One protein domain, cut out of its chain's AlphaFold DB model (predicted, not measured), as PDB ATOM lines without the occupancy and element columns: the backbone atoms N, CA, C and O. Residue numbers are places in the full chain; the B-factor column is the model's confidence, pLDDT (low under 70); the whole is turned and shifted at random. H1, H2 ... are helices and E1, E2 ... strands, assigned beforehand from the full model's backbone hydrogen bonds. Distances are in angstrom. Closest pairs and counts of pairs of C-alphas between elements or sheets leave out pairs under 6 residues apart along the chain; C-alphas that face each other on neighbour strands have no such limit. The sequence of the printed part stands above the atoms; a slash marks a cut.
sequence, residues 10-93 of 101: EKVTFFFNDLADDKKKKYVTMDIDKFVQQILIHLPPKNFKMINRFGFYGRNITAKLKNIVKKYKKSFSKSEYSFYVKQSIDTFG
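AT A GLANCE: This is residues 10 to 93 of the 101 residues of an uncharacterized protein of Fusobacterium nucleatum (UniProt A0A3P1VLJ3). This is an open, strung-out chain without a common core: a strand hairpin, E1 and E2, makes one end, H1 leads off it into a long bare link, and H2 makes the far end. From H2 the chain folds back through residues 73 to 82, and H3 sits between the two ends, with no other helix packed on it. The printed part has 84 residues with two named strands and three named helices, in the order E1, E2, H1, H2, H3; the sheet has the order E1 - E2 and is antiparallel. The class is mixed, helices and strands, and the whole is extended, with a radius of gyration of the C-alphas of 20.4 A and spans of 56 by 35 by 28 A.

HOW THE PARTS SIT: E1, residues 11 to 18, and E2, residues 24 to 31, form an antiparallel hairpin with a tight link of 5 residues, their directions 155 degrees apart. N 12 and O 30, at 2.8 A, and N 28 and O 14, at 2.9 A, are among the pairs within hydrogen-bond range. The C-alphas of Thr 13 and Thr 29 face each other at 4.3 A. H1, residues 32 to 42, follows E2 with no residue between them. E1 and H1 have 3 pairs of C-alphas within 8 A, the closest being those of Lys 11 and Ile 32, 5.3 A apart. H2, residues 63 to 72, and H3, residues 83 to 92, are apart from each other, from H1 and from both strands. In H2 and H3 every O i to N i+4 pair is within hydrogen-bond range; in H1 it is 6 of 7.

IN THESE COORDINATES: E1 begins at C-alpha 11, (39.164, 27.701, 27.406), and is 21.4 A long; E2 is 23.0 A long. H1 is 15.9 A long from first to last C-alpha, H2 14.6 A and H3 13.9 A. H2 begins at C-alpha 63, (39.829, 59.085, 73.554), and H3 ends at C-alpha 92, (46.898, 54.585, 37.474).

THE WHOLE: The two C-alphas farthest apart, those of Glu 10 and Lys 64, are 58.2 A from each other. The printed part has no cut. The link from H1 to H2 is long, residues 43 to 62, and the link from H2 to H3, with 10 residues, is short but not tight. Residues 37 to 55 stand free, of which 37 to 42 belong to H1; so do residues 70 to 80, of which 70 to 72 belong to H2, and residues 82 to 88, of which 83 to 88 belong to H3. The mean pLDDT of the printed part is 77.8; it is under 70 at residues 44, 46, 48 to 59 and 74 to 78.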
ATOM      1  N   GLU A  10      42.319  26.718  24.644       81.81
ATOM      2  CA  GLU A  10      41.878  28.124  24.678       81.81
ATOM      3  C   GLU A  10      40.944  28.473  25.856       81.81
ATOM      4  O   GLU A  10      40.834  29.635  26.249       81.81
ATOM      5  N   LYS A  11      40.259  27.481  26.448       85.81
ATOM      6  CA  LYS A  11      39.164  27.701  27.406       85.81
ATOM      7  C   LYS A  11      39.319  26.864  28.664       85.81
ATOM      8  O   LYS A  11      39.623  25.671  28.628       85.81
ATOM      9  N   VAL A  12      39.034  27.506  29.790       87.31
ATOM     10  CA  VAL A  12      39.074  26.912  31.123       87.31
ATOM     11  C   VAL A  12      37.651  26.760  31.631       87.31
ATOM     12  O   VAL A  12      36.904  27.737  31.723       87.31
ATOM     13  N   THR A  13      37.292  25.535  32.006       88.81
ATOM     14  CA  THR A  13      36.070  25.262  32.765       88.81
ATOM     15  C   THR A  13      36.435  25.005  34.221       88.81
ATOM     16  O   THR A  13      37.248  24.127  34.517       88.81
ATOM     17  N   PHE A  14      35.827  25.756  35.136       87.81
ATOM     18  CA  PHE A  14      35.990  25.585  36.579       87.81
ATOM     19  C   PHE A  14      34.635  25.627  37.285       87.81
ATOM     20  O   PHE A  14      33.642  26.102  36.730       87.81
ATOM     21  N   PHE A  15      34.593  25.124  38.520       88.50
ATOM     22  CA  PHE A  15      33.405  25.207  39.362       88.50
ATOM     23  C   PHE A  15      33.673  25.977  40.651       88.50
ATOM     24  O   PHE A  15      34.794  26.001  41.162       88.50
ATOM     25  N   PHE A  16      32.621  26.575  41.199       85.88
ATOM     26  CA  PHE A  16      32.613  27.122  42.551       85.88
ATOM     27  C   PHE A  16      31.269  26.840  43.225       85.88
ATOM     28  O   PHE A  16      30.263  26.580  42.563       85.88
ATOM     29  N   ASN A  17      31.267  26.864  44.556       86.06
ATOM     30  CA  ASN A  17      30.048  26.697  45.340       86.06
ATOM     31  C   ASN A  17      29.424  28.074  45.559       86.06
ATOM     32  O   ASN A  17      30.051  28.931  46.186       86.06
ATOM     33  N   ASP A  18      28.214  28.281  45.051       81.44
ATOM     34  CA  ASP A  18      27.509  29.546  45.225       81.44
ATOM     35  C   ASP A  18      26.839  29.593  46.601       81.44
ATOM     36  O   ASP A  18      25.953  28.799  46.909       81.44
ATOM     37  N   LEU A  19      27.284  30.519  47.451       80.38
ATOM     38  CA  LEU A  19      26.743  30.686  48.800       80.38
ATOM     39  C   LEU A  19      25.295  31.191  48.796       80.38
ATOM     40  O   LEU A  19      24.590  30.943  49.768       80.38
ATOM     41  N   ALA A  20      24.860  31.876  47.733       81.44
ATOM     42  CA  ALA A  20      23.494  32.378  47.605       81.44
ATOM     43  C   ALA A  20      22.494  31.291  47.172       81.44
ATOM     44  O   ALA A  20      21.294  31.465  47.349       81.44
ATOM     45  N   ASP A  21      22.983  30.181  46.617       80.50
ATOM     46  CA  ASP A  21      22.172  29.099  46.051       80.50
ATOM     47  C   ASP A  21      22.488  27.778  46.772       80.50
ATOM     48  O   ASP A  21      22.899  26.789  46.164       80.50
ATOM     49  N   ASP A  22      22.399  27.795  48.106       83.88
ATOM     50  CA  ASP A  22      22.599  26.641  48.997       83.88
ATOM     51  C   ASP A  22      23.903  25.852  48.769       83.88
ATOM     52  O   ASP A  22      23.954  24.630  48.913       83.88
ATOM     53  N   LYS A  23      24.999  26.542  48.423       84.31
ATOM     54  CA  LYS A  23      26.313  25.934  48.133       84.31
ATOM     55  C   LYS A  23      26.292  24.972  46.939       84.31
ATOM     56  O   LYS A  23      27.190  24.132  46.825       84.31
ATOM     57  N   LYS A  24      25.318  25.092  46.033       88.44
ATOM     58  CA  LYS A  24      25.294  24.310  44.792       88.44
ATOM     59  C   LYS A  24      26.514  24.634  43.928       88.44
ATOM     60  O   LYS A  24      27.012  25.762  43.902       88.44
ATOM     61  N   LYS A  25      26.989  23.619  43.202       89.50
ATOM     62  CA  LYS A  25      28.103  23.750  42.258       89.50
ATOM     63  C   LYS A  25      27.624  24.473  41.004       89.50
ATOM     64  O   LYS A  25      26.777  23.949  40.284       89.50
ATOM     65  N   LYS A  26      28.209  25.633  40.715       88.38
ATOM     66  CA  LYS A  26      28.060  26.321  39.428       88.38
ATOM     67  C   LYS A  26      29.318  26.120  38.600       88.38
ATOM     68  O   LYS A  26      30.423  26.254  39.120       88.38
ATOM     69  N   TYR A  27      29.131  25.795  37.325       90.12
ATOM     70  CA  TYR A  27      30.206  25.615  36.355       90.12
ATOM     71  C   TYR A  27      30.269  26.832  35.444       90.12
ATOM     72  O   TYR A  27      29.242  27.281  34.935       90.12
ATOM     73  N   VAL A  28      31.470  27.356  35.229       87.75
ATOM     74  CA  VAL A  28      31.716  28.486  34.334       87.75
ATOM     75  C   VAL A  28      32.824  28.102  33.368       87.75
ATOM     76  O   VAL A  28      33.824  27.511  33.770       87.75
ATOM     77  N   THR A  29      32.627  28.441  32.094       91.06
ATOM     78  CA  THR A  29      33.635  28.289  31.041       91.06
ATOM     79  C   THR A  29      33.972  29.661  30.484       91.06
ATOM     80  O   THR A  29      33.068  30.423  30.143       91.06
ATOM     81  N   MET A  30      35.256  29.985  30.410       90.56
ATOM     82  CA  MET A  30      35.747  31.249  29.860       90.56
ATOM     83  C   MET A  30      37.139  31.071  29.256       90.56
ATOM     84  O   MET A  30      37.778  30.041  29.471       90.56
ATOM     85  N   ASP A  31      37.601  32.076  28.520       90.31
ATOM     86  CA  ASP A  31      38.946  32.076  27.945       90.31
ATOM     87  C   ASP A  31      40.020  32.132  29.033       90.31
ATOM     88  O   ASP A  31      39.826  32.727  30.103       90.31
ATOM     89  N   ILE A  32      41.164  31.505  28.753       86.00
ATOM     90  CA  ILE A  32      42.257  31.367  29.721       86.00
ATOM     91  C   ILE A  32      42.805  32.721  30.186       86.00
ATOM     92  O   ILE A  32      43.035  32.907  31.380       86.00
ATOM     93  N   ASP A  33      42.909  33.699  29.286       83.00
ATOM     94  CA  ASP A  33      43.409  35.038  29.612       83.00
ATOM     95  C   ASP A  33      42.484  35.758  30.595       83.00
ATOM     96  O   ASP A  33      42.932  36.354  31.578       83.00
ATOM     97  N   LYS A  34      41.169  35.644  30.373       85.62
ATOM     98  CA  LYS A  34      40.150  36.220  31.255       85.62
ATOM     99  C   LYS A  34      40.183  35.564  32.633       85.62
ATOM    100  O   LYS A  34      40.079  36.254  33.646       85.62
ATOM    101  N   PHE A  35      40.370  34.248  32.675       85.88
ATOM    102  CA  PHE A  35      40.499  33.498  33.920       85.88
ATOM    103  C   PHE A  35      41.737  33.924  34.728       85.88
ATOM    104  O   PHE A  35      41.626  34.204  35.923       85.88
ATOM    105  N   VAL A  36      42.902  34.032  34.079       83.75
ATOM    106  CA  VAL A  36      44.153  34.453  34.730       83.75
ATOM    107  C   VAL A  36      44.031  35.872  35.287       83.75
ATOM    108  O   VAL A  36      44.368  36.095  36.449       83.75
ATOM    109  N   GLN A  37      43.484  36.818  34.516       82.88
ATOM    110  CA  GLN A  37      43.261  38.193  34.982       82.88
ATOM    111  C   GLN A  37      42.372  38.244  36.232       82.88
ATOM    112  O   GLN A  37      42.710  38.914  37.209       82.88
ATOM    113  N   GLN A  38      41.261  37.500  36.235       82.75
ATOM    114  CA  GLN A  38      40.348  37.450  37.379       82.75
ATOM    115  C   GLN A  38      41.019  36.879  38.632       82.75
ATOM    116  O   GLN A  38      40.830  37.416  39.724       82.75
ATOM    117  N   ILE A  39      41.841  35.834  38.495       83.06
ATOM    118  CA  ILE A  39      42.593  35.276  39.627       83.06
ATOM    119  C   ILE A  39      43.622  36.271  40.164       83.06
ATOM    120  O   ILE A  39      43.738  36.425  41.381       83.06
ATOM    121  N   LEU A  40      44.352  36.958  39.284       77.75
ATOM    122  CA  LEU A  40      45.401  37.894  39.687       77.75
ATOM    123  C   LEU A  40      44.854  39.077  40.500       77.75
ATOM    124  O   LEU A  40      45.503  39.488  41.455       77.75
ATOM    125  N   ILE A  41      43.644  39.570  40.206       77.12
ATOM    126  CA  ILE A  41      42.986  40.632  40.998       77.12
ATOM    127  C   ILE A  41      42.764  40.195  42.454       77.12
ATOM    128  O   ILE A  41      42.855  41.002  43.381       77.12
ATOM    129  N   HIS A  42      42.472  38.912  42.670       73.19
ATOM    130  CA  HIS A  42      42.244  38.361  44.003       73.19
ATOM    131  C   HIS A  42      43.531  38.006  44.748       73.19
ATOM    132  O   HIS A  42      43.473  37.764  45.956       73.19
ATOM    133  N   LEU A  43      44.676  37.970  44.062       75.38
ATOM    134  CA  LEU A  43      45.959  37.657  44.667       75.38
ATOM    135  C   LEU A  43      46.698  38.963  45.006       75.38
ATOM    136  O   LEU A  43      47.295  39.583  44.127       75.38
ATOM    137  N   PRO A  44      46.676  39.420  46.270       69.56
ATOM    138  CA  PRO A  44      47.402  40.624  46.639       69.56
ATOM    139  C   PRO A  44      48.914  40.432  46.403       69.56
ATOM    140  O   PRO A  44      49.438  39.340  46.646       69.56
ATOM    141  N   PRO A  45      49.644  41.478  45.970       74.81
ATOM    142  CA  PRO A  45      51.095  41.423  45.813       74.81
ATOM    143  C   PRO A  45      51.795  40.955  47.096       74.81
ATOM    144  O   PRO A  45      51.341  41.252  48.199       74.81
ATOM    145  N   LYS A  46      52.957  40.299  46.970       66.94
ATOM    146  CA  LYS A  46      53.707  39.688  48.092       66.94
ATOM    147  C   LYS A  46      53.971  40.630  49.283       66.94
ATOM    148  O   LYS A  46      54.043  40.173  50.417       66.94
ATOM    149  N   ASN A  47      54.070  41.938  49.035       72.19
ATOM    150  CA  ASN A  47      54.311  42.966  50.056       72.19
ATOM    151  C   ASN A  47      53.089  43.866  50.324       72.19
ATOM    152  O   ASN A  47      53.198  44.872  51.026       72.19
ATOM    153  N   PHE A  48      51.923  43.538  49.766       68.88
ATOM    154  CA  PHE A  48      50.704  44.313  49.957       68.88
ATOM    155  C   PHE A  48      50.095  44.006  51.327       68.88
ATOM    156  O   PHE A  48      49.394  43.013  51.526       68.88
ATOM    157  N   LYS A  49      50.365  44.875  52.305       63.22
ATOM    158  CA  LYS A  49      49.690  44.833  53.605       63.22
ATOM    159  C   LYS A  49      48.288  45.426  53.475       63.22
ATOM    160  O   LYS A  49      48.124  46.642  53.447       63.22
ATOM    161  N   MET A  50      47.266  44.570  53.486       62.12
ATOM    162  CA  MET A  50      45.901  45.018  53.763       62.12
ATOM    163  C   MET A  50      45.829  45.564  55.196       62.12
ATOM    164  O   MET A  50      46.079  44.836  56.157       62.12
ATOM    165  N   ILE A  51      45.487  46.848  55.359       61.19
ATOM    166  CA  ILE A  51      45.242  47.440  56.683       61.19
ATOM    167  C   ILE A  51      43.911  46.880  57.200       61.19
ATOM    168  O   ILE A  51      42.831  47.339  56.833       61.19
ATOM    169  N   ASN A  52      43.982  45.841  58.027       51.38
ATOM    170  CA  ASN A  52      42.808  45.155  58.548       51.38
ATOM    171  C   ASN A  52      42.240  45.907  59.763       51.38
ATOM    172  O   ASN A  52      42.954  46.039  60.747       51.38
ATOM    173  N   ARG A  53      40.989  46.396  59.675       53.22
ATOM    174  CA  ARG A  53      40.034  46.864  60.724       53.22
ATOM    175  C   ARG A  53      40.512  47.549  62.024       53.22
ATOM    176  O   ARG A  53      39.677  47.830  62.881       53.22
ATOM    177  N   PHE A  54      41.779  47.911  62.163       51.03
ATOM    178  CA  PHE A  54      42.355  48.574  63.323       51.03
ATOM    179  C   PHE A  54      43.467  49.513  62.847       51.03
ATOM    180  O   PHE A  54      44.565  49.116  62.478       51.03
ATOM    181  N   GLY A  55      43.111  50.790  62.817       59.66
ATOM    182  CA  GLY A  55      43.946  51.944  62.501       59.66
ATOM    183  C   GLY A  55      43.199  53.191  62.980       59.66
ATOM    184  O   GLY A  55      42.257  53.069  63.768       59.66
ATOM    185  N   PHE A  56      43.519  54.379  62.461       55.47
ATOM    186  CA  PHE A  56      42.777  55.619  62.770       55.47
ATOM    187  C   PHE A  56      41.250  55.536  62.532       55.47
ATOM    188  O   PHE A  56      40.515  56.396  63.009       55.47
ATOM    189  N   TYR A  57      40.774  54.497  61.833       57.69
ATOM    190  CA  TYR A  57      39.372  54.233  61.492       57.69
ATOM    191  C   TYR A  57      38.755  53.010  62.206       57.69
ATOM    192  O   TYR A  57      37.694  52.536  61.799       57.69
ATOM    193  N   GLY A  58      39.398  52.453  63.242       64.25
ATOM    194  CA  GLY A  58      38.798  51.380  64.052       64.25
ATOM    195  C   GLY A  58      37.500  51.831  64.749       64.25
ATOM    196  O   GLY A  58      37.285  53.020  64.957       64.25
ATOM    197  N   ARG A  59      36.615  50.903  65.151       65.44
ATOM    198  CA  ARG A  59      35.408  51.267  65.938       65.44
ATOM    199  C   ARG A  59      35.765  51.754  67.347       65.44
ATOM    200  O   ARG A  59      35.251  52.774  67.802       65.44
ATOM    201  N   ASN A  60      36.684  51.051  68.005       70.12
ATOM    202  CA  ASN A  60      37.128  51.358  69.362       70.12
ATOM    203  C   ASN A  60      38.432  52.154  69.317       70.12
ATOM    204  O   ASN A  60      39.523  51.611  69.464       70.12
ATOM    205  N   ILE A  61      38.306  53.457  69.073       75.19
ATOM    206  CA  ILE A  61      39.432  54.393  69.121       75.19
ATOM    207  C   ILE A  61      39.519  54.982  70.529       75.19
ATOM    208  O   ILE A  61      38.520  55.483  71.054       75.19
ATOM    209  N   THR A  62      40.714  54.965  71.124       79.62
ATOM    210  CA  THR A  62      40.969  55.592  72.428       79.62
ATOM    211  C   THR A  62      40.663  57.092  72.381       79.62
ATOM    212  O   THR A  62      40.880  57.757  71.366       79.62
ATOM    213  N   ALA A  63      40.179  57.662  73.488       82.38
ATOM    214  CA  ALA A  63      39.829  59.085  73.554       82.38
ATOM    215  C   ALA A  63      41.007  60.002  73.158       82.38
ATOM    216  O   ALA A  63      40.828  60.975  72.424       82.38
ATOM    217  N   LYS A  64      42.232  59.627  73.553       81.38
ATOM    218  CA  LYS A  64      43.472  60.323  73.185       81.38
ATOM    219  C   LYS A  64      43.679  60.366  71.666       81.38
ATOM    220  O   LYS A  64      43.952  61.431  71.118       81.38
ATOM    221  N   LEU A  65      43.485  59.237  70.979       77.56
ATOM    222  CA  LEU A  65      43.625  59.168  69.525       77.56
ATOM    223  C   LEU A  65      42.493  59.927  68.812       77.56
ATOM    224  O   LEU A  65      42.766  60.618  67.836       77.56
ATOM    225  N   LYS A  66      41.253  59.896  69.330       80.00
ATOM    226  CA  LYS A  66      40.138  60.702  68.788       80.00
ATOM    227  C   LYS A  66      40.450  62.201  68.794       80.00
ATOM    228  O   LYS A  66      40.196  62.870  67.796       80.00
ATOM    229  N   ASN A  67      41.024  62.720  69.881       83.31
ATOM    230  CA  ASN A  67      41.370  64.143  69.996       83.31
ATOM    231  C   ASN A  67      42.469  64.554  69.010       83.31
ATOM    232  O   ASN A  67      42.370  65.603  68.375       83.31
ATOM    233  N   ILE A  68      43.478  63.699  68.834       82.69
ATOM    234  CA  ILE A  68      44.541  63.901  67.845       82.69
ATOM    235  C   ILE A  68      43.944  63.899  66.433       82.69
ATOM    236  O   ILE A  68      44.128  64.861  65.692       82.69
ATOM    237  N   VAL A  69      43.152  62.881  66.076       78.38
ATOM    238  CA  VAL A  69      42.492  62.799  64.763       78.38
ATOM    239  C   VAL A  69      41.613  64.020  64.510       78.38
ATOM    240  O   VAL A  69      41.677  64.584  63.427       78.38
ATOM    241  N   LYS A  70      40.839  64.481  65.502       80.38
ATOM    242  CA  LYS A  70      39.990  65.674  65.371       80.38
ATOM    243  C   LYS A  70      40.807  66.933  65.064       80.38
ATOM    244  O   LYS A  70      40.374  67.726  64.237       80.38
ATOM    245  N   LYS A  71      41.987  67.090  65.678       81.62
ATOM    246  CA  LYS A  71      42.896  68.225  65.442       81.62
ATOM    247  C   LYS A  71      43.478  68.232  64.024       81.62
ATOM    248  O   LYS A  71      43.643  69.299  63.446       81.62
ATOM    249  N   TYR A  72      43.769  67.057  63.464       74.12
ATOM    250  CA  TYR A  72      44.364  66.912  62.126       74.12
ATOM    251  C   TYR A  72      43.349  66.596  61.019       74.12
ATOM    252  O   TYR A  72      43.727  66.473  59.852       74.12
ATOM    253  N   LYS A  73      42.059  66.462  61.353       72.50
ATOM    254  CA  LYS A  73      40.987  66.219  60.386       72.50
ATOM    255  C   LYS A  73      40.814  67.470  59.527       72.50
ATOM    256  O   LYS A  73      40.066  68.376  59.881       72.50
ATOM    257  N   LYS A  74      41.500  67.512  58.385       68.44
ATOM    258  CA  LYS A  74      41.252  68.525  57.355       68.44
ATOM    259  C   LYS A  74      39.787  68.438  56.912       68.44
ATOM    260  O   LYS A  74      39.259  67.337  56.725       68.44
ATOM    261  N   SER A  75      39.130  69.585  56.746       64.06
ATOM    262  CA  SER A  75      37.839  69.641  56.064       64.06
ATOM    263  C   SER A  75      38.093  69.396  54.582       64.06
ATOM    264  O   SER A  75      38.515  70.290  53.853       64.06
ATOM    265  N   PHE A  76      37.898  68.162  54.139       62.31
ATOM    266  CA  PHE A  76      37.858  67.884  52.715       62.31
ATOM    267  C   PHE A  76      36.494  68.323  52.184       62.31
ATOM    268  O   PHE A  76      35.465  68.015  52.794       62.31
ATOM    269  N   SER A  77      36.480  69.040  51.060       68.88
ATOM    270  CA  SER A  77      35.261  69.168  50.270       68.88
ATOM    271  C   SER A  77      34.810  67.765  49.867       68.88
ATOM    272  O   SER A  77      35.628  66.867  49.644       68.88
ATOM    273  N   LYS A  78      33.495  67.546  49.853       66.62
ATOM    274  CA  LYS A  78      32.923  66.260  49.461       66.62
ATOM    275  C   LYS A  78      33.307  66.029  47.996       66.62
ATOM    276  O   LYS A  78      32.838  66.756  47.128       66.62
ATOM    277  N   SER A  79      34.225  65.101  47.738       71.62
ATOM    278  CA  SER A  79      34.606  64.748  46.374       71.62
ATOM    279  C   SER A  79      33.507  63.910  45.737       71.62
ATOM    280  O   SER A  79      32.851  63.124  46.418       71.62
ATOM    281  N   GLU A  80      33.334  64.071  44.429       80.69
ATOM    282  CA  GLU A  80      32.433  63.244  43.621       80.69
ATOM    283  C   GLU A  80      32.774  61.750  43.754       80.69
ATOM    284  O   GLU A  80      31.894  60.907  43.913       80.69
ATOM    285  N   TYR A  81      34.071  61.437  43.810       79.69
ATOM    286  CA  TYR A  81      34.589  60.081  43.954       79.69
ATOM    287  C   TYR A  81      35.058  59.770  45.377       79.69
ATOM    288  O   TYR A  81      35.559  60.640  46.094       79.69
ATOM    289  N   SER A  82      34.945  58.501  45.786       80.94
ATOM    290  CA  SER A  82      35.528  58.028  47.048       80.94
ATOM    291  C   SER A  82      37.055  58.180  47.037       80.94
ATOM    292  O   SER A  82      37.674  58.185  45.974       80.94
ATOM    293  N   PHE A  83      37.678  58.254  48.220       80.06
ATOM    294  CA  PHE A  83      39.143  58.319  48.341       80.06
ATOM    295  C   PHE A  83      39.841  57.217  47.531       80.06
ATOM    296  O   PHE A  83      40.836  57.487  46.867       80.06
ATOM    297  N   TYR A  84      39.289  56.001  47.552       74.62
ATOM    298  CA  TYR A  84      39.832  54.861  46.823       74.62
ATOM    299  C   TYR A  84      39.767  55.061  45.304       74.62
ATOM    300  O   TYR A  84      40.785  54.939  44.635       74.62
ATOM    301  N   VAL A  85      38.599  55.443  44.773       84.25
ATOM    302  CA  VAL A  85      38.424  55.712  43.334       84.25
ATOM    303  C   VAL A  85      39.345  56.838  42.882       84.25
ATOM    304  O   VAL A  85      40.028  56.702  41.873       84.25
ATOM    305  N   LYS A  86      39.414  57.918  43.664       86.88
ATOM    306  CA  LYS A  86      40.280  59.054  43.367       86.88
ATOM    307  C   LYS A  86      41.755  58.647  43.328       86.88
ATOM    308  O   LYS A  86      42.429  58.958  42.362       86.88
ATOM    309  N   GLN A  87      42.237  57.897  44.321       82.31
ATOM    310  CA  GLN A  87      43.619  57.407  44.335       82.31
ATOM    311  C   GLN A  87      43.931  56.477  43.163       82.31
ATOM    312  O   GLN A  87      45.008  56.579  42.585       82.31
ATOM    313  N   SER A  88      43.004  55.593  42.791       82.62
ATOM    314  CA  SER A  88      43.175  54.737  41.616       82.62
ATOM    315  C   SER A  88      43.292  55.549  40.325       82.62
ATOM    316  O   SER A  88      44.188  55.277  39.531       82.62
ATOM    317  N   ILE A  89      42.449  56.571  40.142       87.94
ATOM    318  CA  ILE A  89      42.515  57.466  38.978       87.94
ATOM    319  C   ILE A  89      43.811  58.284  39.002       87.94
ATOM    320  O   ILE A  89      44.523  58.307  38.005       87.94
ATOM    321  N   ASP A  90      44.156  58.903  40.132       84.50
ATOM    322  CA  ASP A  90      45.347  59.751  40.258       84.50
ATOM    323  C   ASP A  90      46.647  58.954  40.031       84.50
ATOM    324  O   ASP A  90      47.609  59.474  39.473       84.50
ATOM    325  N   THR A  91      46.684  57.688  40.465       86.06
ATOM    326  CA  THR A  91      47.893  56.846  40.400       86.06
ATOM    327  C   THR A  91      48.005  56.082  39.086       86.06
ATOM    328  O   THR A  91      49.095  55.963  38.533       86.06
ATOM    329  N   PHE A  92      46.896  55.522  38.601       85.62
ATOM    330  CA  PHE A  92      46.898  54.585  37.474       85.62
ATOM    331  C   PHE A  92      46.172  55.125  36.241       85.62
ATOM    332  O   PHE A  92      46.253  54.506  35.188       85.62
ATOM    333  N   GLY A  93      45.444  56.241  36.346       86.12
ATOM    334  CA  GLY A  93      44.616  56.775  35.261       86.12
ATOM    335  C   GLY A  93      43.373  55.936  34.954       86.12
ATOM    336  O   GLY A  93      42.684  56.205  33.974       86.12
TER     337      GLY A  93